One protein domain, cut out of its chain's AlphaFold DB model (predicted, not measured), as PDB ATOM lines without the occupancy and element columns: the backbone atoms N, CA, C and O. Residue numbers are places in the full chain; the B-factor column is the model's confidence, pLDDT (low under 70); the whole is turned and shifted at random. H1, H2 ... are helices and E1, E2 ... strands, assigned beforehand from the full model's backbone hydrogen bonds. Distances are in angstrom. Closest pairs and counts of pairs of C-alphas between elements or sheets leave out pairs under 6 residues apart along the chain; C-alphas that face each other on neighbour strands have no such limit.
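Overview. This is residues 143 to 323 of the 333 residues of an uncharacterized protein of Cellulomonas hominis (UniProt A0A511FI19). What shape does the backbone make? It is a chain wound in flattened, stacked turns: from E2 on it passes back and forth between two wholly parallel sheets that lie face to face as a sandwich. A helical hairpin, H1 and H2, lies at one end of the stack, with H2 covering E8 and E10 on the face of the larger sheet turned away from the smaller one, while the short H3 lies at the other end, by E1, E2 and E3. What is it made of? The printed part has 181 residues, with three named helices and thirteen named strands in the order H1 H2 E1 H3 E2, then E3 to E13, and its class is mixed, helices and strands. The sheets run E1 E2 E4 E6 E8 E10 E12 and E3 E5 E7 E9 E11 E13. How large is it? It is compact, with a radius of gyration of the C-alphas of 15.0 A and spans of 44 by 35 by 35 A.

Along the chain. Where are the helices? H1 is residues 147 to 154, with C-alpha 147 at (33.103, 43.135, -21.948). H2, residues 160 to 173, is 20.0 A long, and H3 is residues 191 to 197. Which strands form the larger sheet? They are E1, residues 183 to 186, E2, 207 to 210, E4, 231 to 235, E6, 248 to 253, E8, 268 to 273, E10, 288 to 293, and E12, 309 to 313. C-alpha 183 is at (29.175, 59.868, -1.623). Which form the other? They are E3, residues 221 to 224, E5, 242 to 246, E7, 259 to 263, E9, 278 to 284, E11, 299 to 305, and E13, 320 to 322. E9 is 20.0 A long and E11 20.2 A, and C-alpha 322 is at (24.113, 28.357, -11.217).

Arrangement. How do the first helices stand? H1 and H2 form a helical hairpin and touch, at a shallow tilt of 7 degrees, opposite ways, the closest C-alphas being those of Ala 154 and Arg 166, 4.7 A apart. They make two layers with the seven-strand sheet, helices on one face of it; H2 has a height over the sheet of 7.4 A and runs along the strands, at 20 degrees to E10 on the local plane. In H1, H2 and H3 every O i to N i+4 pair is within hydrogen-bond range. How are the sheets joined inside? E1 and E2 are parallel, with N 184 and O 207 at 2.9 A; E6 and E8 have N 251 and O 270 at 2.8 A. In the other sheet E9 and E11 have N 281 and O 301 at 2.8 A, and E11 and E13 have N 321 and O 300 at 3.3 A. How do the sheets stand to each other? They form a sandwich, two sheets face to face, 9.0 A centre to centre where they face each other. Where does H3 sit? E1, H3 and E2 form a strand-helix-strand unit, a helix between two parallel neighbour strands, with a right-handed crossover. H3 only grazes both sheets; its closest C-alpha pair with E3 is Arg 195 and Leu 221, 6.1 A. H3 is apart from H1 and H2.

Size, cuts and confidence. How far does it reach? The two C-alphas farthest apart, those of Asn 156 and Ala 189, are 44.9 A apart. Is the printed part continuous? It has no cut, and no link is long. Where is confidence low? The mean pLDDT of the printed part is 87.6, and it is under 70 at residues 156 to 158, 175 to 180, 200 to 202 and 315 to 323.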
ATOM      1  N   ILE A 143      27.341  34.065 -19.799       86.38
ATOM      2  CA  ILE A 143      28.590  34.238 -19.053       86.38
ATOM      3  C   ILE A 143      29.663  34.657 -20.051       86.38
ATOM      4  O   ILE A 143      29.971  33.919 -20.985       86.38
ATOM      5  N   PHE A 144      30.245  35.830 -19.831       87.00
ATOM      6  CA  PHE A 144      31.205  36.463 -20.722       87.00
ATOM      7  C   PHE A 144      32.541  36.650 -20.006       87.00
ATOM      8  O   PHE A 144      32.622  37.119 -18.869       87.00
ATOM      9  N   THR A 145      33.622  36.296 -20.688       85.31
ATOM     10  CA  THR A 145      34.985  36.578 -20.224       85.31
ATOM     11  C   THR A 145      35.385  38.020 -20.517       85.31
ATOM     12  O   THR A 145      36.104  38.629 -19.725       85.31
ATOM     13  N   GLU A 146      34.868  38.577 -21.616       85.62
ATOM     14  CA  GLU A 146      35.222  39.895 -22.128       85.62
ATOM     15  C   GLU A 146      33.997  40.820 -22.254       85.62
ATOM     16  O   GLU A 146      32.978  40.420 -22.823       85.62
ATOM     17  N   PRO A 147      34.105  42.083 -21.795       87.56
ATOM     18  CA  PRO A 147      33.103  43.135 -21.948       87.56
ATOM     19  C   PRO A 147      32.557  43.298 -23.369       87.56
ATOM     20  O   PRO A 147      31.356  43.481 -23.549       87.56
ATOM     21  N   ALA A 148      33.431  43.219 -24.376       87.38
ATOM     22  CA  ALA A 148      33.059  43.416 -25.775       87.38
ATOM     23  C   ALA A 148      32.054  42.359 -26.260       87.38
ATOM     24  O   ALA A 148      31.102  42.698 -26.955       87.38
ATOM     25  N   HIS A 149      32.209  41.102 -25.829       87.50
ATOM     26  CA  HIS A 149      31.280  40.029 -26.183       87.50
ATOM     27  C   HIS A 149      29.899  40.227 -25.557       87.50
ATOM     28  O   HIS A 149      28.897  39.938 -26.208       87.50
ATOM     29  N   LEU A 150      29.822  40.755 -24.327       88.81
ATOM     30  CA  LEU A 150      28.529  41.113 -23.744       88.81
ATOM     31  C   LEU A 150      27.861  42.230 -24.553       88.81
ATOM     32  O   LEU A 150      26.677  42.132 -24.864       88.81
ATOM     33  N   LEU A 151      28.605  43.289 -24.881       88.25
ATOM     34  CA  LEU A 151      28.065  44.412 -25.647       88.25
ATOM     35  C   LEU A 151      27.531  43.939 -27.002       88.25
ATOM     36  O   LEU A 151      26.384  44.231 -27.319       88.25
ATOM     37  N   GLN A 152      28.293  43.116 -27.727       85.06
ATOM     38  CA  GLN A 152      27.857  42.512 -28.988       85.06
ATOM     39  C   GLN A 152      26.617  41.618 -28.812       85.06
ATOM     40  O   GLN A 152      25.674  41.689 -29.595       85.06
ATOM     41  N   ALA A 153      26.562  40.802 -27.754       82.38
ATOM     42  CA  ALA A 153      25.385  39.981 -27.457       82.38
ATOM     43  C   ALA A 153      24.144  40.821 -27.097       82.38
ATOM     44  O   ALA A 153      23.013  40.349 -27.239       82.38
ATOM     45  N   ALA A 154      24.342  42.058 -26.636       82.94
ATOM     46  CA  ALA A 154      23.288  43.014 -26.325       82.94
ATOM     47  C   ALA A 154      22.977  43.996 -27.477       82.94
ATOM     48  O   ALA A 154      22.006  44.747 -27.389       82.94
ATOM     49  N   GLU A 155      23.756  43.995 -28.566       72.56
ATOM     50  CA  GLU A 155      23.611  44.905 -29.716       72.56
ATOM     51  C   GLU A 155      22.407  44.607 -30.614       72.56
ATOM     52  O   GLU A 155      22.037  45.469 -31.410       72.56
ATOM     53  N   ASN A 156      21.738  43.467 -30.420       65.44
ATOM     54  CA  ASN A 156      20.512  43.094 -31.129       65.44
ATOM     55  C   ASN A 156      19.244  43.283 -30.261       65.44
ATOM     56  O   ASN A 156      18.565  42.294 -29.966       65.44
ATOM     57  N   PRO A 157      18.888  44.503 -29.801       61.97
ATOM     58  CA  PRO A 157      17.681  44.705 -29.018       61.97
ATOM     59  C   PRO A 157      16.469  44.729 -29.949       61.97
ATOM     60  O   PRO A 157      16.058  45.780 -30.432       61.97
ATOM     61  N   THR A 158      15.877  43.568 -30.206       68.69
ATOM     62  CA  THR A 158      14.579  43.506 -30.892       68.69
ATOM     63  C   THR A 158      13.420  43.899 -29.967       68.69
ATOM     64  O   THR A 158      12.303  44.077 -30.438       68.69
ATOM     65  N   ASP A 159      13.663  44.048 -28.657       80.25
ATOM     66  CA  ASP A 159      12.657  44.385 -27.648       80.25
ATOM     67  C   ASP A 159      13.186  45.286 -26.504       80.25
ATOM     68  O   ASP A 159      14.376  45.612 -26.408       80.25
ATOM     69  N   GLU A 160      12.283  45.702 -25.607       87.62
ATOM     70  CA  GLU A 160      12.606  46.561 -24.454       87.62
ATOM     71  C   GLU A 160      13.606  45.923 -23.477       87.62
ATOM     72  O   GLU A 160      14.360  46.627 -22.798       87.62
ATOM     73  N   ILE A 161      13.617  44.591 -23.384       88.31
ATOM     74  CA  ILE A 161      14.514  43.846 -22.495       88.31
ATOM     75  C   ILE A 161      15.932  43.887 -23.059       88.31
ATOM     76  O   ILE A 161      16.861  44.217 -22.323       88.31
ATOM     77  N   GLY A 162      16.102  43.676 -24.365       87.12
ATOM     78  CA  GLY A 162      17.373  43.856 -25.061       87.12
ATOM     79  C   GLY A 162      17.925  45.275 -24.902       87.12
ATOM     80  O   GLY A 162      19.104  45.443 -24.592       87.12
ATOM     81  N   ALA A 163      17.080  46.305 -25.017       90.44
ATOM     82  CA  ALA A 163      17.506  47.694 -24.819       90.44
ATOM     83  C   ALA A 163      17.995  47.966 -23.382       90.44
ATOM     84  O   ALA A 163      19.012  48.641 -23.181       90.44
ATOM     85  N   ARG A 164      17.307  47.422 -22.367       93.62
ATOM     86  CA  ARG A 164      17.741  47.505 -20.960       93.62
ATOM     87  C   ARG A 164      19.020  46.711 -20.705       93.62
ATOM     88  O   ARG A 164      19.907  47.213 -20.020       93.62
ATOM     89  N   ARG A 165      19.145  45.520 -21.297       92.31
ATOM     90  CA  ARG A 165      20.337  44.663 -21.235       92.31
ATOM     91  C   ARG A 165      21.559  45.372 -21.801       92.31
ATOM     92  O   ARG A 165      22.576  45.451 -21.122       92.31
ATOM     93  N   ARG A 166      21.429  45.990 -22.979       91.94
ATOM     94  CA  ARG A 166      22.484  46.810 -23.591       91.94
ATOM     95  C   ARG A 166      22.912  47.955 -22.686       91.94
ATOM     96  O   ARG A 166      24.098  48.115 -22.430       91.94
ATOM     97  N   ARG A 167      21.957  48.712 -22.141       93.19
ATOM     98  CA  ARG A 167      22.266  49.808 -21.212       93.19
ATOM     99  C   ARG A 167      22.980  49.308 -19.958       93.19
ATOM    100  O   ARG A 167      23.935  49.932 -19.508       93.19
ATOM    101  N   ALA A 168      22.526  48.199 -19.379       94.56
ATOM    102  CA  ALA A 168      23.161  47.599 -18.211       94.56
ATOM    103  C   ALA A 168      24.586  47.119 -18.526       94.56
ATOM    104  O   ALA A 168      25.489  47.348 -17.725       94.56
ATOM    105  N   ALA A 169      24.797  46.527 -19.704       93.50
ATOM    106  CA  ALA A 169      26.113  46.139 -20.195       93.50
ATOM    107  C   ALA A 169      27.025  47.362 -20.334       93.50
ATOM    108  O   ALA A 169      28.078  47.404 -19.710       93.50
ATOM    109  N   GLU A 170      26.582  48.401 -21.046       93.31
ATOM    110  CA  GLU A 170      27.322  49.658 -21.202       93.31
ATOM    111  C   GLU A 170      27.692  50.272 -19.844       93.31
ATOM    112  O   GLU A 170      28.823  50.715 -19.650       93.31
ATOM    113  N   LEU A 171      26.773  50.264 -18.874       92.81
ATOM    114  CA  LEU A 171      27.016  50.759 -17.516       92.81
ATOM    115  C   LEU A 171      28.002  49.895 -16.715       92.81
ATOM    116  O   LEU A 171      28.739  50.440 -15.896       92.81
ATOM    117  N   ALA A 172      28.007  48.578 -16.919       91.69
ATOM    118  CA  ALA A 172      28.943  47.664 -16.267       91.69
ATOM    119  C   ALA A 172      30.360  47.806 -16.843       91.69
ATOM    120  O   ALA A 172      31.339  47.821 -16.102       91.69
ATOM    121  N   THR A 173      30.472  47.953 -18.165       88.31
ATOM    122  CA  THR A 173      31.757  47.998 -18.874       88.31
ATOM    123  C   THR A 173      32.384  49.386 -18.860       88.31
ATOM    124  O   THR A 173      33.609  49.533 -18.825       88.31
ATOM    125  N   THR A 174      31.559  50.432 -18.861       83.56
ATOM    126  CA  THR A 174      32.027  51.793 -18.620       83.56
ATOM    127  C   THR A 174      32.361  51.867 -17.146       83.56
ATOM    128  O   THR A 174      31.450  51.936 -16.329       83.56
ATOM    129  N   ARG A 175      33.652  51.841 -16.785       64.44
ATOM    130  CA  ARG A 175      34.108  52.047 -15.401       64.44
ATOM    131  C   ARG A 175      33.422  53.300 -14.854       64.44
ATOM    132  O   ARG A 175      33.906  54.409 -15.058       64.44
ATOM    133  N   PHE A 176      32.309  53.129 -14.134       60.16
ATOM    134  CA  PHE A 176      31.444  54.217 -13.657       60.16
ATOM    135  C   PHE A 176      32.134  55.069 -12.569       60.16
ATOM    136  O   PHE A 176      31.542  55.972 -11.982       60.16
ATOM    137  N   LEU A 177      33.429  54.816 -12.348       52.56
ATOM    138  CA  LEU A 177      34.431  55.605 -11.643       52.56
ATOM    139  C   LEU A 177      34.767  56.921 -12.377       52.56
ATOM    140  O   LEU A 177      35.931  57.321 -12.443       52.56
ATOM    141  N   GLY A 178      33.760  57.614 -12.919       46.97
ATOM    142  CA  GLY A 178      33.890  59.024 -13.289       46.97
ATOM    143  C   GLY A 178      34.315  59.882 -12.082       46.97
ATOM    144  O   GLY A 178      34.431  59.358 -10.968       46.97
ATOM    145  N   PRO A 179      34.557  61.199 -12.263       49.06
ATOM    146  CA  PRO A 179      35.031  62.084 -11.193       49.06
ATOM    147  C   PRO A 179      34.223  61.842  -9.919       49.06
ATOM    148  O   PRO A 179      32.995  61.883  -9.978       49.06
ATOM    149  N   ARG A 180      34.926  61.506  -8.820       65.38
ATOM    150  CA  ARG A 180      34.369  61.046  -7.536       65.38
ATOM    151  C   ARG A 180      33.105  61.834  -7.199       65.38
ATOM    152  O   ARG A 180      33.189  62.949  -6.685       65.38
ATOM    153  N   ARG A 181      31.936  61.269  -7.513       79.06
ATOM    154  CA  ARG A 181      30.670  61.878  -7.113       79.06
ATOM    155  C   ARG A 181      30.660  61.921  -5.585       79.06
ATOM    156  O   ARG A 181      31.138  60.965  -4.963       79.06
ATOM    157  N   PRO A 182      30.161  63.006  -4.974       87.06
ATOM    158  CA  PRO A 182      30.033  63.059  -3.528       87.06
ATOM    159  C   PRO A 182      29.216  61.848  -3.076       87.06
ATOM    160  O   PRO A 182      28.125  61.592  -3.588       87.06
ATOM    161  N   THR A 183      29.809  61.058  -2.186       91.56
ATOM    162  CA  THR A 183      29.175  59.868  -1.623       91.56
ATOM    163  C   THR A 183      28.437  60.290  -0.365       91.56
ATOM    164  O   THR A 183      29.042  60.831   0.559       91.56
ATOM    165  N   GLU A 184      27.127  60.078  -0.355       93.69
ATOM    166  CA  GLU A 184      26.284  60.280   0.815       93.69
ATOM    167  C   GLU A 184      26.410  59.045   1.708       93.69
ATOM    168  O   GLU A 184      25.913  57.968   1.377       93.69
ATOM    169  N   GLU A 185      27.120  59.179   2.825       94.38
ATOM    170  CA  GLU A 185      27.204  58.114   3.819       94.38
ATOM    171  C   GLU A 185      25.931  58.099   4.671       94.38
ATOM    172  O   GLU A 185      25.590  59.093   5.315       94.38
ATOM    173  N   VAL A 186      25.235  56.959   4.702       93.62
ATOM    174  CA  VAL A 186      23.984  56.785   5.448       93.62
ATOM    175  C   VAL A 186      24.130  55.625   6.430       93.62
ATOM    176  O   VAL A 186      24.381  54.480   6.048       93.62
ATOM    177  N   CYS A 187      23.928  55.926   7.714       94.56
ATOM    178  CA  CYS A 187      23.868  54.958   8.812       94.56
ATOM    179  C   CYS A 187      22.428  54.891   9.354       94.56
ATOM    180  O   CYS A 187      22.148  55.518  10.378       94.56
ATOM    181  N   PRO A 188      21.495  54.207   8.671       93.12
ATOM    182  CA  PRO A 188      20.095  54.208   9.076       93.12
ATOM    183  C   PRO A 188      19.913  53.458  10.401       93.12
ATOM    184  O   PRO A 188      20.399  52.338  10.556       93.12
ATOM    185  N   ALA A 189      19.168  54.045  11.337       93.50
ATOM    186  CA  ALA A 189      18.768  53.387  12.581       93.50
ATOM    187  C   ALA A 189      17.516  52.515  12.391       93.50
ATOM    188  O   ALA A 189      17.230  51.627  13.196       93.50
ATOM    189  N   THR A 190      16.753  52.763  11.322       94.00
ATOM    190  CA  THR A 190      15.491  52.075  11.030       94.00
ATOM    191  C   THR A 190      15.367  51.671   9.559       94.00
ATOM    192  O   THR A 190      15.978  52.257   8.665       94.00
ATOM    193  N   LEU A 191      14.501  50.688   9.278       91.31
ATOM    194  CA  LEU A 191      14.147  50.306   7.901       91.31
ATOM    195  C   LEU A 191      13.531  51.470   7.110       91.31
ATOM    196  O   LEU A 191      13.720  51.566   5.900       91.31
ATOM    197  N   THR A 192      12.787  52.349   7.783       92.75
ATOM    198  CA  THR A 192      12.150  53.514   7.159       92.75
ATOM    199  C   THR A 192      13.192  54.513   6.666       92.75
ATOM    200  O   THR A 192      13.102  54.960   5.523       92.75
ATOM    201  N   GLU A 193      14.206  54.811   7.480       93.56
ATOM    202  CA  GLU A 193      15.332  55.669   7.090       93.56
ATOM    203  C   GLU A 193      16.119  55.070   5.924       93.56
ATOM    204  O   GLU A 193      16.373  55.758   4.934       93.56
ATOM    205  N   ALA A 194      16.422  53.769   5.986       93.31
ATOM    206  CA  ALA A 194      17.110  53.071   4.903       93.31
ATOM    207  C   ALA A 194      16.324  53.162   3.582       93.31
ATOM    208  O   ALA A 194      16.876  53.520   2.545       93.31
ATOM    209  N   ARG A 195      15.007  52.915   3.608       92.62
ATOM    210  CA  ARG A 195      14.145  53.030   2.417       92.62
ATOM    211  C   ARG A 195      14.049  54.463   1.900       92.62
ATOM    212  O   ARG A 195      14.019  54.668   0.688       92.62
ATOM    213  N   ALA A 196      14.011  55.462   2.781       91.25
ATOM    214  CA  ALA A 196      14.013  56.865   2.374       91.25
ATOM    215  C   ALA A 196      15.302  57.226   1.612       91.25
ATOM    216  O   ALA A 196      15.235  57.846   0.544       91.25
ATOM    217  N   ALA A 197      16.454  56.748   2.092       91.38
ATOM    218  CA  ALA A 197      17.747  56.918   1.431       91.38
ATOM    219  C   ALA A 197      17.843  56.201   0.070       91.38
ATOM    220  O   ALA A 197      18.625  56.608  -0.783       91.38
ATOM    221  N   LEU A 198      17.013  55.184  -0.190       92.81
ATOM    222  CA  LEU A 198      17.059  54.362  -1.412       92.81
ATOM    223  C   LEU A 198      15.988  54.698  -2.465       92.81
ATOM    224  O   LEU A 198      15.869  54.024  -3.489       92.81
ATOM    225  N   ARG A 199      15.235  55.786  -2.274       88.56
ATOM    226  CA  ARG A 199      14.242  56.292  -3.244       88.56
ATOM    227  C   ARG A 199      14.825  57.381  -4.152       88.56
ATOM    228  O   ARG A 199      14.745  58.561  -3.822       88.56
ATOM    229  N   ALA A 200      15.405  57.015  -5.298       69.56
ATOM    230  CA  ALA A 200      16.140  57.949  -6.169       69.56
ATOM    231  C   ALA A 200      15.284  58.975  -6.931       69.56
ATOM    232  O   ALA A 200      15.842  59.900  -7.518       69.56
ATOM    233  N   ARG A 201      13.944  58.883  -6.889       66.00
ATOM    234  CA  ARG A 201      13.042  59.805  -7.614       66.00
ATOM    235  C   ARG A 201      13.275  61.291  -7.307       66.00
ATOM    236  O   ARG A 201      12.897  62.129  -8.112       66.00
ATOM    237  N   ARG A 202      13.867  61.625  -6.154       67.44
ATOM    238  CA  ARG A 202      14.135  63.013  -5.733       67.44
ATOM    239  C   ARG A 202      15.573  63.488  -5.986       67.44
ATOM    240  O   ARG A 202      15.825  64.676  -5.840       67.44
ATOM    241  N   ALA A 203      16.495  62.591  -6.343       74.81
ATOM    242  CA  ALA A 203      17.905  62.911  -6.578       74.81
ATOM    243  C   ALA A 203      18.548  61.890  -7.543       74.81
ATOM    244  O   ALA A 203      19.259  60.978  -7.100       74.81
ATOM    245  N   PRO A 204      18.271  61.991  -8.858       83.81
ATOM    246  CA  PRO A 204      18.845  61.096  -9.858       83.81
ATOM    247  C   PRO A 204      20.382  61.156  -9.857       83.81
ATOM    248  O   PRO A 204      20.971  62.220  -9.683       83.81
ATOM    249  N   GLY A 205      21.048  60.016 -10.051       87.38
ATOM    250  CA  GLY A 205      22.510  59.946 -10.150       87.38
ATOM    251  C   GLY A 205      23.288  60.026  -8.830       87.38
ATOM    252  O   GLY A 205      24.522  60.077  -8.876       87.38
ATOM    253  N   ARG A 206      22.620  60.048  -7.669       90.94
ATOM    254  CA  ARG A 206      23.312  60.065  -6.370       90.94
ATOM    255  C   ARG A 206      24.060  58.760  -6.086       90.94
ATOM    256  O   ARG A 206      23.695  57.695  -6.591       90.94
ATOM    257  N   VAL A 207      25.056  58.861  -5.209       93.31
ATOM    258  CA  VAL A 207      25.817  57.730  -4.673       93.31
ATOM    259  C   VAL A 207      25.555  57.638  -3.176       93.31
ATOM    260  O   VAL A 207      25.840  58.589  -2.454       93.31
ATOM    261  N   VAL A 208      25.015  56.511  -2.724       93.88
ATOM    262  CA  VAL A 208      24.683  56.255  -1.318       93.88
ATOM    263  C   VAL A 208      25.553  55.120  -0.803       93.88
ATOM    264  O   VAL A 208      25.470  54.002  -1.313       93.88
ATOM    265  N   GLU A 209      26.364  55.379   0.216       94.50
ATOM    266  CA  GLU A 209      27.046  54.322   0.961       94.50
ATOM    267  C   GLU A 209      26.199  53.919   2.167       94.50
ATOM    268  O   GLU A 209      25.981  54.708   3.085       94.50
ATOM    269  N   LEU A 210      25.729  52.671   2.169       92.50
ATOM    270  CA  LEU A 210      24.969  52.113   3.278       92.50
ATOM    271  C   LEU A 210      25.908  51.449   4.284       92.50
ATOM    272  O   LEU A 210      26.620  50.487   3.965       92.50
ATOM    273  N   ARG A 211      25.852  51.917   5.531       91.81
ATOM    274  CA  ARG A 211      26.604  51.352   6.654       91.81
ATOM    275  C   ARG A 211      25.680  50.870   7.769       91.81
ATOM    276  O   ARG A 211      24.562  51.347   7.916       91.81
ATOM    277  N   ARG A 212      26.177  49.925   8.575       89.56
ATOM    278  CA  ARG A 212      25.524  49.378   9.781       89.56
ATOM    279  C   ARG A 212      24.131  48.789   9.544       89.56
ATOM    280  O   ARG A 212      23.285  48.780  10.440       89.56
ATOM    281  N   LEU A 213      23.888  48.270   8.339       87.94
ATOM    282  CA  LEU A 213      22.595  47.670   8.025       87.94
ATOM    283  C   LEU A 213      22.324  46.430   8.892       87.94
ATOM    284  O   LEU A 213      21.185  46.134   9.203       87.94
ATOM    285  N   ASP A 214      23.343  45.718   9.363       84.56
ATOM    286  CA  ASP A 214      23.210  44.556  10.253       84.56
ATOM    287  C   ASP A 214      22.375  44.798  11.524       84.56
ATOM    288  O   ASP A 214      21.852  43.845  12.100       84.56
ATOM    289  N   THR A 215      22.195  46.059  11.922       82.31
ATOM    290  CA  THR A 215      21.374  46.457  13.072       82.31
ATOM    291  C   THR A 215      19.892  46.676  12.753       82.31
ATOM    292  O   THR A 215      19.064  46.672  13.665       82.31
ATOM    293  N   ILE A 216      19.528  46.824  11.476       83.50
ATOM    294  CA  ILE A 216      18.139  47.030  11.049       83.50
ATOM    295  C   ILE A 216      17.515  45.689  10.625       83.50
ATOM    296  O   ILE A 216      18.191  44.816  10.085       83.50
ATOM    297  N   GLY A 217      16.232  45.471  10.941       86.31
ATOM    298  CA  GLY A 217      15.560  44.163  10.818       86.31
ATOM    299  C   GLY A 217      15.594  43.537   9.413       86.31
ATOM    300  O   GLY A 217      15.772  44.222   8.427       86.31
ATOM    301  N   LYS A 218      15.352  42.228   9.289       89.12
ATOM    302  CA  LYS A 218      15.656  41.419   8.081       89.12
ATOM    303  C   LYS A 218      14.752  41.620   6.848       89.12
ATOM    304  O   LYS A 218      14.816  40.818   5.919       89.12
ATOM    305  N   ALA A 219      13.857  42.604   6.853       93.06
ATOM    306  CA  ALA A 219      12.945  42.810   5.730       93.06
ATOM    307  C   ALA A 219      13.708  43.348   4.504       93.06
ATOM    308  O   ALA A 219      14.615  44.161   4.686       93.06
ATOM    309  N   PRO A 220      13.324  42.976   3.267       94.50
ATOM    310  CA  PRO A 220      13.947  43.536   2.077       94.50
ATOM    311  C   PRO A 220      13.861  45.070   2.033       94.50
ATOM    312  O   PRO A 220      12.843  45.684   2.397       94.50
ATOM    313  N   LEU A 221      14.950  45.685   1.579       95.50
ATOM    314  CA  LEU A 221      15.052  47.114   1.318       95.50
ATOM    315  C   LEU A 221      14.618  47.379  -0.118       95.50
ATOM    316  O   LEU A 221      15.297  46.989  -1.064       95.50
ATOM    317  N   GLU A 222      13.476  48.039  -0.271       95.88
ATOM    318  CA  GLU A 222      12.978  48.464  -1.575       95.88
ATOM    319  C   GLU A 222      13.846  49.595  -2.126       95.88
ATOM    320  O   GLU A 222      14.074  50.609  -1.459       95.88
ATOM    321  N   VAL A 223      14.308  49.417  -3.359       96.19
ATOM    322  CA  VAL A 223      15.179  50.350  -4.064       96.19
ATOM    323  C   VAL A 223      14.493  50.802  -5.342       96.19
ATOM    324  O   VAL A 223      14.094  49.983  -6.168       96.19
ATOM    325  N   HIS A 224      14.420  52.118  -5.533       95.81
ATOM    326  CA  HIS A 224      13.891  52.715  -6.755       95.81
ATOM    327  C   HIS A 224      14.998  53.507  -7.446       95.81
ATOM    328  O   HIS A 224      15.433  54.536  -6.921       95.81
ATOM    329  N   GLY A 225      15.443  53.018  -8.601       94.81
ATOM    330  CA  GLY A 225      16.427  53.656  -9.467       94.81
ATOM    331  C   GLY A 225      15.837  54.717 -10.396       94.81
ATOM    332  O   GLY A 225      14.692  55.147 -10.243       94.81
ATOM    333  N   HIS A 226      16.646  55.140 -11.368       93.75
ATOM    334  CA  HIS A 226      16.262  56.102 -12.401       93.75
ATOM    335  C   HIS A 226      17.019  55.809 -13.702       93.75
ATOM    336  O   HIS A 226      18.242  55.694 -13.699       93.75
ATOM    337  N   ASP A 227      16.311  55.718 -14.825       91.06
ATOM    338  CA  ASP A 227      16.863  55.147 -16.062       91.06
ATOM    339  C   ASP A 227      17.840  56.047 -16.818       91.06
ATOM    340  O   ASP A 227      18.711  55.541 -17.523       91.06
ATOM    341  N   GLY A 228      17.726  57.368 -16.659       90.38
ATOM    342  CA  GLY A 228      18.681  58.329 -17.230       90.38
ATOM    343  C   GLY A 228      19.858  58.673 -16.311       90.38
ATOM    344  O   GLY A 228      20.819  59.297 -16.745       90.38
ATOM    345  N   ALA A 229      19.782  58.311 -15.028       91.88
ATOM    346  CA  ALA A 229      20.775  58.693 -14.025       91.88
ATOM    347  C   ALA A 229      20.711  57.701 -12.852       91.88
ATOM    348  O   ALA A 229      20.040  57.981 -11.852       91.88
ATOM    349  N   PRO A 230      21.370  56.536 -12.988       93.56
ATOM    350  CA  PRO A 230      21.225  55.430 -12.052       93.56
ATOM    351  C   PRO A 230      21.527  55.826 -10.610       93.56
ATOM    352  O   PRO A 230      22.448  56.602 -10.343       93.56
ATOM    353  N   LEU A 231      20.770  55.256  -9.673       94.25
ATOM    354  CA  LEU A 231      21.152  55.282  -8.263       94.25
ATOM    355  C   LEU A 231      22.364  54.379  -8.079       94.25
ATOM    356  O   LEU A 231      22.310  53.216  -8.468       94.25
ATOM    357  N   VAL A 232      23.416  54.883  -7.448       94.44
ATOM    358  CA  VAL A 232      24.569  54.064  -7.085       94.44
ATOM    359  C   VAL A 232      24.503  53.748  -5.597       94.44
ATOM    360  O   VAL A 232      24.401  54.653  -4.773       94.44
ATOM    361  N   ILE A 233      24.567  52.468  -5.250       95.00
ATOM    362  CA  ILE A 233      24.558  51.979  -3.873       95.00
ATOM    363  C   ILE A 233      25.892  51.308  -3.598       95.00
ATOM    364  O   ILE A 233      26.271  50.370  -4.294       95.00
ATOM    365  N   ILE A 234      26.579  51.740  -2.549       94.56
ATOM    366  CA  ILE A 234      27.748  51.056  -2.009       94.56
ATOM    367  C   ILE A 234      27.296  50.305  -0.764       94.56
ATOM    368  O   ILE A 234      27.020  50.902   0.274       94.56
ATOM    369  N   ASN A 235      27.164  48.983  -0.885       93.62
ATOM    370  CA  ASN A 235      26.778  48.132   0.230       93.62
ATOM    371  C   ASN A 235      28.031  47.609   0.935       93.62
ATOM    372  O   ASN A 235      28.575  46.567   0.563       93.62
ATOM    373  N   SER A 236      28.495  48.345   1.942       89.75
ATOM    374  CA  SER A 236      29.730  48.031   2.669       89.75
ATOM    375  C   SER A 236      29.514  47.089   3.860       89.75
ATOM    376  O   SER A 236      30.488  46.598   4.428       89.75
ATOM    377  N   SER A 237      28.270  46.830   4.285       86.25
ATOM    378  CA  SER A 237      28.017  46.113   5.544       86.25
ATOM    379  C   SER A 237      26.672  45.391   5.610       86.25
ATOM    380  O   SER A 237      25.667  45.854   5.081       86.25
ATOM    381  N   GLY A 238      26.650  44.279   6.347       82.81
ATOM    382  CA  GLY A 238      25.440  43.515   6.642       82.81
ATOM    383  C   GLY A 238      25.021  42.538   5.539       82.81
ATOM    384  O   GLY A 238      25.609  42.479   4.463       82.81
ATOM    385  N   PHE A 239      24.006  41.728   5.837       85.38
ATOM    386  CA  PHE A 239      23.389  40.778   4.904       85.38
ATOM    387  C   PHE A 239      21.955  41.222   4.611       85.38
ATOM    388  O   PHE A 239      20.988  40.575   5.008       85.38
ATOM    389  N   HIS A 240      21.821  42.392   3.994       90.12
ATOM    390  CA  HIS A 240      20.513  42.948   3.667       90.12
ATOM    391  C   HIS A 240      20.125  42.678   2.234       90.12
ATOM    392  O   HIS A 240      20.928  42.825   1.317       90.12
ATOM    393  N   HIS A 241      18.870  42.277   2.067       94.81
ATOM    394  CA  HIS A 241      18.296  41.981   0.769       94.81
ATOM    395  C   HIS A 241      17.848  43.271   0.099       94.81
ATOM    396  O   HIS A 241      16.889  43.901   0.542       94.81
ATOM    397  N   LEU A 242      18.542  43.661  -0.968       97.00
ATOM    398  CA  LEU A 242      18.128  44.770  -1.821       97.00
ATOM    399  C   LEU A 242      17.093  44.269  -2.830       97.00
ATOM    400  O   LEU A 242      17.365  43.342  -3.590       97.00
ATOM    401  N   HIS A 243      15.915  44.883  -2.852       97.56
ATOM    402  CA  HIS A 243      14.858  44.592  -3.815       97.56
ATOM    403  C   HIS A 243      14.683  45.800  -4.735       97.56
ATOM    404  O   HIS A 243      14.059  46.792  -4.364       97.56
ATOM    405  N   ILE A 244      15.279  45.735  -5.922       97.75
ATOM    406  CA  ILE A 244      15.224  46.788  -6.933       97.75
ATOM    407  C   ILE A 244      13.895  46.652  -7.668       97.75
ATOM    408  O   ILE A 244      13.704  45.717  -8.440       97.75
ATOM    409  N   THR A 245      12.968  47.564  -7.391       97.25
ATOM    410  CA  THR A 245      11.571  47.468  -7.839       97.25
ATOM    411  C   THR A 245      11.276  48.275  -9.097       97.25
ATOM    412  O   THR A 245      10.249  48.060  -9.726       97.25
ATOM    413  N   SER A 246      12.134  49.231  -9.459       96.31
ATOM    414  CA  SER A 246      11.950  50.056 -10.657       96.31
ATOM    415  C   SER A 246      13.223  50.798 -11.041       96.31
ATOM    416  O   SER A 246      13.997  51.178 -10.157       96.31
ATOM    417  N   GLY A 247      13.351  51.130 -12.325       95.69
ATOM    418  CA  GLY A 247      14.432  51.951 -12.860       95.69
ATOM    419  C   GLY A 247      15.793  51.253 -12.835       95.69
ATOM    420  O   GLY A 247      15.896  50.063 -12.535       95.69
ATOM    421  N   THR A 248      16.846  52.019 -13.120       96.56
ATOM    422  CA  THR A 248      18.224  51.516 -13.168       96.56
ATOM    423  C   THR A 248      18.998  51.819 -11.881       96.56
ATOM    424  O   THR A 248      19.010  52.961 -11.401       96.56
ATOM    425  N   VAL A 249      19.661  50.802 -11.322       96.62
ATOM    426  CA  VAL A 249      20.487  50.886 -10.103       96.62
ATOM    427  C   VAL A 249      21.844  50.219 -10.330       96.62
ATOM    428  O   VAL A 249      21.917  49.147 -10.919       96.62
ATOM    429  N   ILE A 250      22.914  50.824  -9.816       95.75
ATOM    430  CA  ILE A 250      24.253  50.230  -9.752       95.75
ATOM    431  C   ILE A 250      24.548  49.870  -8.294       95.75
ATOM    432  O   ILE A 250      24.450  50.722  -7.416       95.75
ATOM    433  N   VAL A 251      24.917  48.624  -8.017       96.06
ATOM    434  CA  VAL A 251      25.204  48.115  -6.673       96.06
ATOM    435  C   VAL A 251      26.662  47.679  -6.590       96.06
ATOM    436  O   VAL A 251      27.044  46.678  -7.184       96.06
ATOM    437  N   TYR A 252      27.467  48.372  -5.792       94.81
ATOM    438  CA  TYR A 252      28.784  47.902  -5.370       94.81
ATOM    439  C   TYR A 252      28.615  46.936  -4.192       94.81
ATOM    440  O   TYR A 252      28.448  47.342  -3.037       94.81
ATOM    441  N   ALA A 253      28.643  45.642  -4.498       94.38
ATOM    442  CA  ALA A 253      28.412  44.537  -3.576       94.38
ATOM    443  C   ALA A 253      29.658  44.251  -2.715       94.38
ATOM    444  O   ALA A 253      30.361  43.257  -2.907       94.38
ATOM    445  N   SER A 254      29.950  45.144  -1.767       92.50
ATOM    446  CA  SER A 254      31.189  45.132  -0.973       92.50
ATOM    447  C   SER A 254      31.069  44.421   0.380       92.50
ATOM    448  O   SER A 254      32.075  44.242   1.068       92.50
ATOM    449  N   SER A 255      29.877  43.964   0.773       92.00
ATOM    450  CA  SER A 255      29.683  43.293   2.060       92.00
ATOM    451  C   SER A 255      30.352  41.915   2.095       92.00
ATOM    452  O   SER A 255      30.217  41.113   1.167       92.00
ATOM    453  N   ALA A 256      31.052  41.615   3.195       90.06
ATOM    454  CA  ALA A 256      31.630  40.293   3.466       90.06
ATOM    455  C   ALA A 256      30.567  39.235   3.800       90.06
ATOM    456  O   ALA A 256      30.756  38.059   3.505       90.06
ATOM    457  N   SER A 257      29.443  39.648   4.392       90.31
ATOM    458  CA  SER A 257      28.389  38.728   4.836       90.31
ATOM    459  C   SER A 257      27.565  38.169   3.673       90.31
ATOM    460  O   SER A 257      26.912  37.138   3.817       90.31
ATOM    461  N   GLY A 258      27.607  38.836   2.518       91.62
ATOM    462  CA  GLY A 258      26.884  38.481   1.300       91.62
ATOM    463  C   GLY A 258      25.974  39.608   0.816       91.62
ATOM    464  O   GLY A 258      25.595  40.493   1.579       91.62
ATOM    465  N   ASN A 259      25.634  39.562  -0.471       94.94
ATOM    466  CA  ASN A 259      24.902  40.625  -1.157       94.94
ATOM    467  C   ASN A 259      23.703  40.031  -1.919       94.94
ATOM    468  O   ASN A 259      23.821  39.753  -3.116       94.94
ATOM    469  N   PRO A 260      22.579  39.756  -1.232       95.94
ATOM    470  CA  PRO A 260      21.356  39.324  -1.891       95.94
ATOM    471  C   PRO A 260      20.675  40.508  -2.592       95.94
ATOM    472  O   PRO A 260      20.349  41.515  -1.962       95.94
ATOM    473  N   VAL A 261      20.440  40.371  -3.896       97.25
ATOM    474  CA  VAL A 261      19.792  41.366  -4.753       97.25
ATOM    475  C   VAL A 261      18.664  40.693  -5.530       97.25
ATOM    476  O   VAL A 261      18.880  39.686  -6.201       97.25
ATOM    477  N   THR A 262      17.457  41.249  -5.468       97.56
ATOM    478  CA  THR A 262      16.361  40.892  -6.375       97.56
ATOM    479  C   THR A 262      16.071  42.055  -7.305       97.56
ATOM    480  O   THR A 262      15.916  43.182  -6.843       97.56
ATOM    481  N   VAL A 263      15.969  41.763  -8.595       97.88
ATOM    482  CA  VAL A 263      15.555  42.689  -9.643       97.88
ATOM    483  C   VAL A 263      14.135  42.317 -10.035       97.88
ATOM    484  O   VAL A 263      13.898  41.208 -10.511       97.88
ATOM    485  N   ALA A 264      13.191  43.205  -9.741       97.75
ATOM    486  CA  ALA A 264      11.786  43.005 -10.055       97.75
ATOM    487  C   ALA A 264      11.509  43.172 -11.557       97.75
ATOM    488  O   ALA A 264      12.376  43.595 -12.327       97.75
ATOM    489  N   ASP A 265      10.265  42.891 -11.937       96.44
ATOM    490  CA  ASP A 265       9.742  43.156 -13.270       96.44
ATOM    491  C   ASP A 265      10.015  44.604 -13.712       96.44
ATOM    492  O   ASP A 265       9.874  45.547 -12.929       96.44
ATOM    493  N   GLY A 266      10.459  44.791 -14.956       95.50
ATOM    494  CA  GLY A 266      10.751  46.115 -15.515       95.50
ATOM    495  C   GLY A 266      11.993  46.827 -14.946       95.50
ATOM    496  O   GLY A 266      12.431  47.834 -15.505       95.50
ATOM    497  N   ALA A 267      12.607  46.334 -13.866       97.50
ATOM    498  CA  ALA A 267      13.773  46.962 -13.249       97.50
ATOM    499  C   ALA A 267      15.096  46.561 -13.927       97.50
ATOM    500  O   ALA A 267      15.181  45.538 -14.610       97.50
ATOM    501  N   THR A 268      16.137  47.377 -13.726       97.56
ATOM    502  CA  THR A 268      17.489  47.125 -14.249       97.56
ATOM    503  C   THR A 268      18.536  47.269 -13.149       97.56
ATOM    504  O   THR A 268      18.539  48.256 -12.409       97.56
ATOM    505  N   ALA A 269      19.458  46.314 -13.052       97.69
ATOM    506  CA  ALA A 269      20.548  46.347 -12.086       97.69
ATOM    507  C   ALA A 269      21.909  46.094 -12.737       97.69
ATOM    508  O   ALA A 269      22.074  45.170 -13.526       97.69
ATOM    509  N   VAL A 270      22.909  46.863 -12.324       96.56
ATOM    510  CA  VAL A 270      24.322  46.544 -12.540       96.56
ATOM    511  C   VAL A 270      24.927  46.235 -11.186       96.56
ATOM    512  O   VAL A 270      24.831  47.044 -10.269       96.56
ATOM    513  N   ILE A 271      25.519  45.063 -11.025       96.12
ATOM    514  CA  ILE A 271      26.042  44.599  -9.745       96.12
ATOM    515  C   ILE A 271      27.540  44.403  -9.906       96.12
ATOM    516  O   ILE A 271      27.977  43.557 -10.672       96.12
ATOM    517  N   LEU A 272      28.318  45.193  -9.177       94.31
ATOM    518  CA  LEU A 272      29.774  45.186  -9.213       94.31
ATOM    519  C   LEU A 272      30.271  44.470  -7.957       94.31
ATOM    520  O   LEU A 272      30.185  44.998  -6.842       94.31
ATOM    521  N   ALA A 273      30.733  43.237  -8.122       92.81
ATOM    522  CA  ALA A 273      31.168  42.377  -7.033       92.81
ATOM    523  C   ALA A 273      32.688  42.439  -6.875       92.81
ATOM    524  O   ALA A 273      33.433  41.995  -7.743       92.81
ATOM    525  N   GLY A 274      33.162  42.963  -5.743       88.12
ATOM    526  CA  GLY A 274      34.594  42.983  -5.438       88.12
ATOM    527  C   GLY A 274      35.176  41.589  -5.165       88.12
ATOM    528  O   GLY A 274      34.452  40.622  -4.920       88.12
ATOM    529  N   ALA A 275      36.505  41.495  -5.131       88.00
ATOM    530  CA  ALA A 275      37.209  40.260  -4.789       88.00
ATOM    531  C   ALA A 275      36.792  39.731  -3.401       88.00
ATOM    532  O   ALA A 275      36.570  40.504  -2.463       88.00
ATOM    533  N   GLY A 276      36.672  38.408  -3.267       88.00
ATOM    534  CA  GLY A 276      36.267  37.749  -2.021       88.00
ATOM    535  C   GLY A 276      34.819  38.021  -1.597       88.00
ATOM    536  O   GLY A 276      34.447  37.746  -0.457       88.00
ATOM    537  N   ARG A 277      33.975  38.581  -2.472       91.12
ATOM    538  CA  ARG A 277      32.563  38.837  -2.158       91.12
ATOM    539  C   ARG A 277      31.681  37.691  -2.625       91.12
ATOM    540  O   ARG A 277      32.031  36.947  -3.537       91.12
ATOM    541  N   LYS A 278      30.535  37.540  -1.957       92.38
ATOM    542  CA  LYS A 278      29.467  36.617  -2.344       92.38
ATOM    543  C   LYS A 278      28.249  37.420  -2.771       92.38
ATOM    544  O   LYS A 278      27.803  38.303  -2.032       92.38
ATOM    545  N   VAL A 279      27.692  37.078  -3.925       93.44
ATOM    546  CA  VAL A 279      26.507  37.743  -4.479       93.44
ATOM    547  C   VAL A 279      25.419  36.712  -4.754       93.44
ATOM    548  O   VAL A 279      25.693  35.576  -5.137       93.44
ATOM    549  N   SER A 280      24.168  37.070  -4.498       94.75
ATOM    550  CA  SER A 280      23.020  36.244  -4.869       94.75
ATOM    551  C   SER A 280      22.032  37.115  -5.618       94.75
ATOM    552  O   SER A 280      21.495  38.044  -5.028       94.75
ATOM    553  N   VAL A 281      21.829  36.845  -6.905       95.62
ATOM    554  CA  VAL A 281      20.969  37.650  -7.776       95.62
ATOM    555  C   VAL A 281      19.710  36.862  -8.111       95.62
ATOM    556  O   VAL A 281      19.774  35.695  -8.484       95.62
ATOM    557  N   THR A 282      18.543  37.473  -7.959       95.38
ATOM    558  CA  THR A 282      17.285  36.921  -8.471       95.38
ATOM    559  C   THR A 282      16.660  37.920  -9.421       95.38
ATOM    560  O   THR A 282      16.371  39.036  -9.007       95.38
ATOM    561  N   VAL A 283      16.448  37.533 -10.669       95.06
ATOM    562  CA  VAL A 283      15.783  38.355 -11.680       95.06
ATOM    563  C   VAL A 283      14.368  37.827 -11.861       95.06
ATOM    564  O   VAL A 283      14.196  36.623 -12.022       95.06
ATOM    565  N   LYS A 284      13.362  38.695 -11.782       94.94
ATOM    566  CA  LYS A 284      11.947  38.331 -11.919       94.94
ATOM    567  C   LYS A 284      11.343  38.916 -13.181       94.94
ATOM    568  O   LYS A 284      11.666  40.048 -13.531       94.94
ATOM    569  N   ASP A 285      10.431  38.167 -13.786       92.81
ATOM    570  CA  ASP A 285       9.624  38.549 -14.941       92.81
ATOM    571  C   ASP A 285      10.504  39.184 -16.013       92.81
ATOM    572  O   ASP A 285      11.439  38.519 -16.429       92.81
ATOM    573  N   SER A 286      10.283  40.436 -16.422       93.25
ATOM    574  CA  SER A 286      11.105  41.128 -17.424       93.25
ATOM    575  C   SER A 286      12.325  41.873 -16.857       93.25
ATOM    576  O   SER A 286      12.877  42.752 -17.524       93.25
ATOM    577  N   GLY A 287      12.730  41.623 -15.612       96.06
ATOM    578  CA  GLY A 287      13.883  42.272 -14.984       96.06
ATOM    579  C   GLY A 287      15.194  42.020 -15.741       96.06
ATOM    580  O   GLY A 287      15.348  41.014 -16.429       96.06
ATOM    581  N   VAL A 288      16.155  42.932 -15.605       95.94
ATOM    582  CA  VAL A 288      17.475  42.826 -16.248       95.94
ATOM    583  C   VAL A 288      18.576  43.051 -15.227       95.94
ATOM    584  O   VAL A 288      18.563  44.037 -14.488       95.94
ATOM    585  N   ALA A 289      19.569  42.173 -15.207       96.56
ATOM    586  CA  ALA A 289      20.751  42.309 -14.380       96.56
ATOM    587  C   ALA A 289      22.029  42.055 -15.185       96.56
ATOM    588  O   ALA A 289      22.086  41.152 -16.014       96.56
ATOM    589  N   VAL A 290      23.077  42.819 -14.888       95.50
ATOM    590  CA  VAL A 290      24.449  42.515 -15.305       95.50
ATOM    591  C   VAL A 290      25.309  42.441 -14.053       95.50
ATOM    592  O   VAL A 290      25.354  43.385 -13.264       95.50
ATOM    593  N   LEU A 291      25.963  41.305 -13.846       94.75
ATOM    594  CA  LEU A 291      26.874  41.056 -12.740       94.75
ATOM    595  C   LEU A 291      28.313  41.108 -13.253       94.75
ATOM    596  O   LEU A 291      28.759  40.207 -13.952       94.75
ATOM    597  N   ASP A 292      29.053  42.136 -12.864       93.25
ATOM    598  CA  ASP A 292      30.493  42.221 -13.093       93.25
ATOM    599  C   ASP A 292      31.227  41.686 -11.861       93.25
ATOM    600  O   ASP A 292      31.084  42.207 -10.747       93.25
ATOM    601  N   CYS A 293      31.966  40.597 -12.043       90.00
ATOM    602  CA  CYS A 293      32.740  39.968 -10.987       90.00
ATOM    603  C   CYS A 293      34.211  40.362 -11.100       90.00
ATOM    604  O   CYS A 293      34.877  40.077 -12.084       90.00
ATOM    605  N   ALA A 294      34.767  40.944 -10.041       85.88
ATOM    606  CA  ALA A 294      36.212  41.048  -9.934       85.88
ATOM    607  C   ALA A 294      36.852  39.648  -9.863       85.88
ATOM    608  O   ALA A 294      36.225  38.664  -9.449       85.88
ATOM    609  N   GLU A 295      38.142  39.571 -10.188       80.44
ATOM    610  CA  GLU A 295      38.927  38.357  -9.973       80.44
ATOM    611  C   GLU A 295      38.773  37.856  -8.527       80.44
ATOM    612  O   GLU A 295      38.788  38.639  -7.569       80.44
ATOM    613  N   ARG A 296      38.652  36.532  -8.354       81.50
ATOM    614  CA  ARG A 296      38.540  35.876  -7.038       81.50
ATOM    615  C   ARG A 296      37.277  36.231  -6.243       81.50
ATOM    616  O   ARG A 296      37.290  36.199  -5.009       81.50
ATOM    617  N   VAL A 297      36.163  36.553  -6.899       81.56
ATOM    618  CA  VAL A 297      34.839  36.499  -6.249       81.56
ATOM    619  C   VAL A 297      34.623  35.087  -5.678       81.56
ATOM    620  O   VAL A 297      34.876  34.088  -6.348       81.56
ATOM    621  N   HIS A 298      34.179  34.985  -4.417       81.75
ATOM    622  CA  HIS A 298      34.029  33.689  -3.727       81.75
ATOM    623  C   HIS A 298      32.936  32.804  -4.334       81.75
ATOM    624  O   HIS A 298      32.903  31.594  -4.102       81.75
ATOM    625  N   GLY A 299      32.035  33.429  -5.078       79.69
ATOM    626  CA  GLY A 299      31.021  32.784  -5.882       79.69
ATOM    627  C   GLY A 299      29.770  33.637  -5.954       79.69
ATOM    628  O   GLY A 299      29.504  34.479  -5.086       79.69
ATOM    629  N   PHE A 300      28.972  33.386  -6.981       83.81
ATOM    630  CA  PHE A 300      27.640  33.947  -7.089       83.81
ATOM    631  C   PHE A 300      26.603  32.844  -7.250       83.81
ATOM    632  O   PHE A 300      26.886  31.735  -7.709       83.81
ATOM    633  N   GLN A 301      25.396  33.161  -6.804       85.12
ATOM    634  CA  GLN A 301      24.202  32.374  -7.055       85.12
ATOM    635  C   GLN A 301      23.275  33.225  -7.889       85.12
ATOM    636  O   GLN A 301      23.096  34.405  -7.584       85.12
ATOM    637  N   HIS A 302      22.671  32.633  -8.906       85.69
ATOM    638  CA  HIS A 302      21.633  33.319  -9.641       85.69
ATOM    639  C   HIS A 302      20.391  32.474  -9.837       85.69
ATOM    640  O   HIS A 302      20.458  31.244  -9.802       85.69
ATOM    641  N   ARG A 303      19.276  33.178 -10.017       86.88
ATOM    642  CA  ARG A 303      17.967  32.628 -10.331       86.88
ATOM    643  C   ARG A 303      17.230  33.609 -11.239       86.88
ATOM    644  O   ARG A 303      17.050  34.758 -10.847       86.88
ATOM    645  N   CYS A 304      16.770  33.150 -12.392       85.12
ATOM    646  CA  CYS A 304      15.878  33.912 -13.261       85.12
ATOM    647  C   CYS A 304      14.481  33.283 -13.181       85.12
ATOM    648  O   CYS A 304      14.325  32.076 -13.353       85.12
ATOM    649  N   GLU A 305      13.477  34.076 -12.824       88.38
ATOM    650  CA  GLU A 305      12.073  33.692 -12.683       88.38
ATOM    651  C   GLU A 305      11.260  34.460 -13.731       88.38
ATOM    652  O   GLU A 305      10.666  35.475 -13.398       88.38
ATOM    653  N   GLY A 306      11.257  34.030 -14.995       86.31
ATOM    654  CA  GLY A 306      10.504  34.704 -16.061       86.31
ATOM    655  C   GLY A 306      11.318  34.907 -17.337       86.31
ATOM    656  O   GLY A 306      12.210  34.117 -17.631       86.31
ATOM    657  N   SER A 307      10.986  35.955 -18.092       84.38
ATOM    658  CA  SER A 307      11.586  36.304 -19.391       84.38
ATOM    659  C   SER A 307      12.779  37.267 -19.298       84.38
ATOM    660  O   SER A 307      13.247  37.783 -20.314       84.38
ATOM    661  N   GLY A 308      13.233  37.564 -18.088       87.56
ATOM    662  CA  GLY A 308      14.274  38.532 -17.787       87.56
ATOM    663  C   GLY A 308      15.652  38.032 -18.184       87.56
ATOM    664  O   GLY A 308      15.795  36.987 -18.817       87.56
ATOM    665  N   SER A 309      16.671  38.801 -17.823       91.12
ATOM    666  CA  SER A 309      18.049  38.481 -18.176       91.12
ATOM    667  C   SER A 309      19.005  38.694 -17.014       91.12
ATOM    668  O   SER A 309      18.900  39.675 -16.272       91.12
ATOM    669  N   LEU A 310      19.978  37.804 -16.885       92.88
ATOM    670  CA  LEU A 310      21.171  37.987 -16.083       92.88
ATOM    671  C   LEU A 310      22.411  37.651 -16.900       92.88
ATOM    672  O   LEU A 310      22.741  36.486 -17.102       92.88
ATOM    673  N   ASP A 311      23.177  38.678 -17.236       92.75
ATOM    674  CA  ASP A 311      24.512  38.485 -17.782       92.75
ATOM    675  C   ASP A 311      25.570  38.563 -16.697       92.75
ATOM    676  O   ASP A 311      25.441  39.308 -15.724       92.75
ATOM    677  N   VAL A 312      26.651  37.818 -16.884       91.44
ATOM    678  CA  VAL A 312      27.799  37.836 -15.983       91.44
ATOM    679  C   VAL A 312      29.062  38.122 -16.778       91.44
ATOM    680  O   VAL A 312      29.327  37.440 -17.762       91.44
ATOM    681  N   ILE A 313      29.853  39.104 -16.346       88.88
ATOM    682  CA  ILE A 313      31.148  39.454 -16.943       88.88
ATOM    683  C   ILE A 313      32.261  39.139 -15.943       88.88
ATOM    684  O   ILE A 313      32.075  39.269 -14.732       88.88
ATOM    685  N   HIS A 314      33.425  38.747 -16.461       74.75
ATOM    686  CA  HIS A 314      34.661  38.580 -15.693       74.75
ATOM    687  C   HIS A 314      34.581  37.480 -14.619       74.75
ATOM    688  O   HIS A 314      34.952  37.635 -13.460       74.75
ATOM    689  N   CYS A 315      34.160  36.283 -15.023       62.25
ATOM    690  CA  CYS A 315      34.123  35.102 -14.160       62.25
ATOM    691  C   CYS A 315      35.515  34.499 -13.860       62.25
ATOM    692  O   CYS A 315      35.745  33.317 -14.094       62.25
ATOM    693  N   GLY A 316      36.443  35.263 -13.278       59.06
ATOM    694  CA  GLY A 316      37.686  34.742 -12.682       59.06
ATOM    695  C   GLY A 316      37.453  34.047 -11.332       59.06
ATOM    696  O   GLY A 316      38.240  34.218 -10.401       59.06
ATOM    697  N   THR A 317      36.312  33.369 -11.172       63.19
ATOM    698  CA  THR A 317      35.857  32.793  -9.899       63.19
ATOM    699  C   THR A 317      36.077  31.291  -9.896       63.19
ATOM    700  O   THR A 317      35.678  30.617 -10.841       63.19
ATOM    701  N   ASP A 318      36.571  30.743  -8.789       60.28
ATOM    702  CA  ASP A 318      36.772  29.295  -8.659       60.28
ATOM    703  C   ASP A 318      35.451  28.523  -8.448       60.28
ATOM    704  O   ASP A 318      35.434  27.291  -8.459       60.28
ATOM    705  N   ARG A 319      34.335  29.223  -8.168       65.31
ATOM    706  CA  ARG A 319      33.059  28.612  -7.755       65.31
ATOM    707  C   ARG A 319      31.840  29.385  -8.253       65.31
ATOM    708  O   ARG A 319      31.312  30.255  -7.564       65.31
ATOM    709  N   ILE A 320      31.321  28.982  -9.407       67.81
ATOM    710  CA  ILE A 320      30.012  29.425  -9.896       67.81
ATOM    711  C   ILE A 320      28.971  28.382  -9.497       67.81
ATOM    712  O   ILE A 320      29.106  27.206  -9.822       67.81
ATOM    713  N   THR A 321      27.922  28.787  -8.775       69.19
ATOM    714  CA  THR A 321      26.759  27.920  -8.536       69.19
ATOM    715  C   THR A 321      25.556  28.512  -9.245       69.19
ATOM    716  O   THR A 321      24.822  29.328  -8.686       69.19
ATOM    717  N   VAL A 322      25.344  28.076 -10.482       64.31
ATOM    718  CA  VAL A 322      24.113  28.357 -11.217       64.31
ATOM    719  C   VAL A 322      22.996  27.502 -10.624       64.31
ATOM    720  O   VAL A 322      23.098  26.276 -10.598       64.31
ATOM    721  N   ARG A 323      21.949  28.140 -10.095       64.75
ATOM    722  CA  ARG A 323      20.731  27.449  -9.662       64.75
ATOM    723  C   ARG A 323      19.628  27.794 -10.639       64.75
ATOM    724  O   ARG A 323      18.808  28.672 -10.382       64.75
TER     725      ARG A 323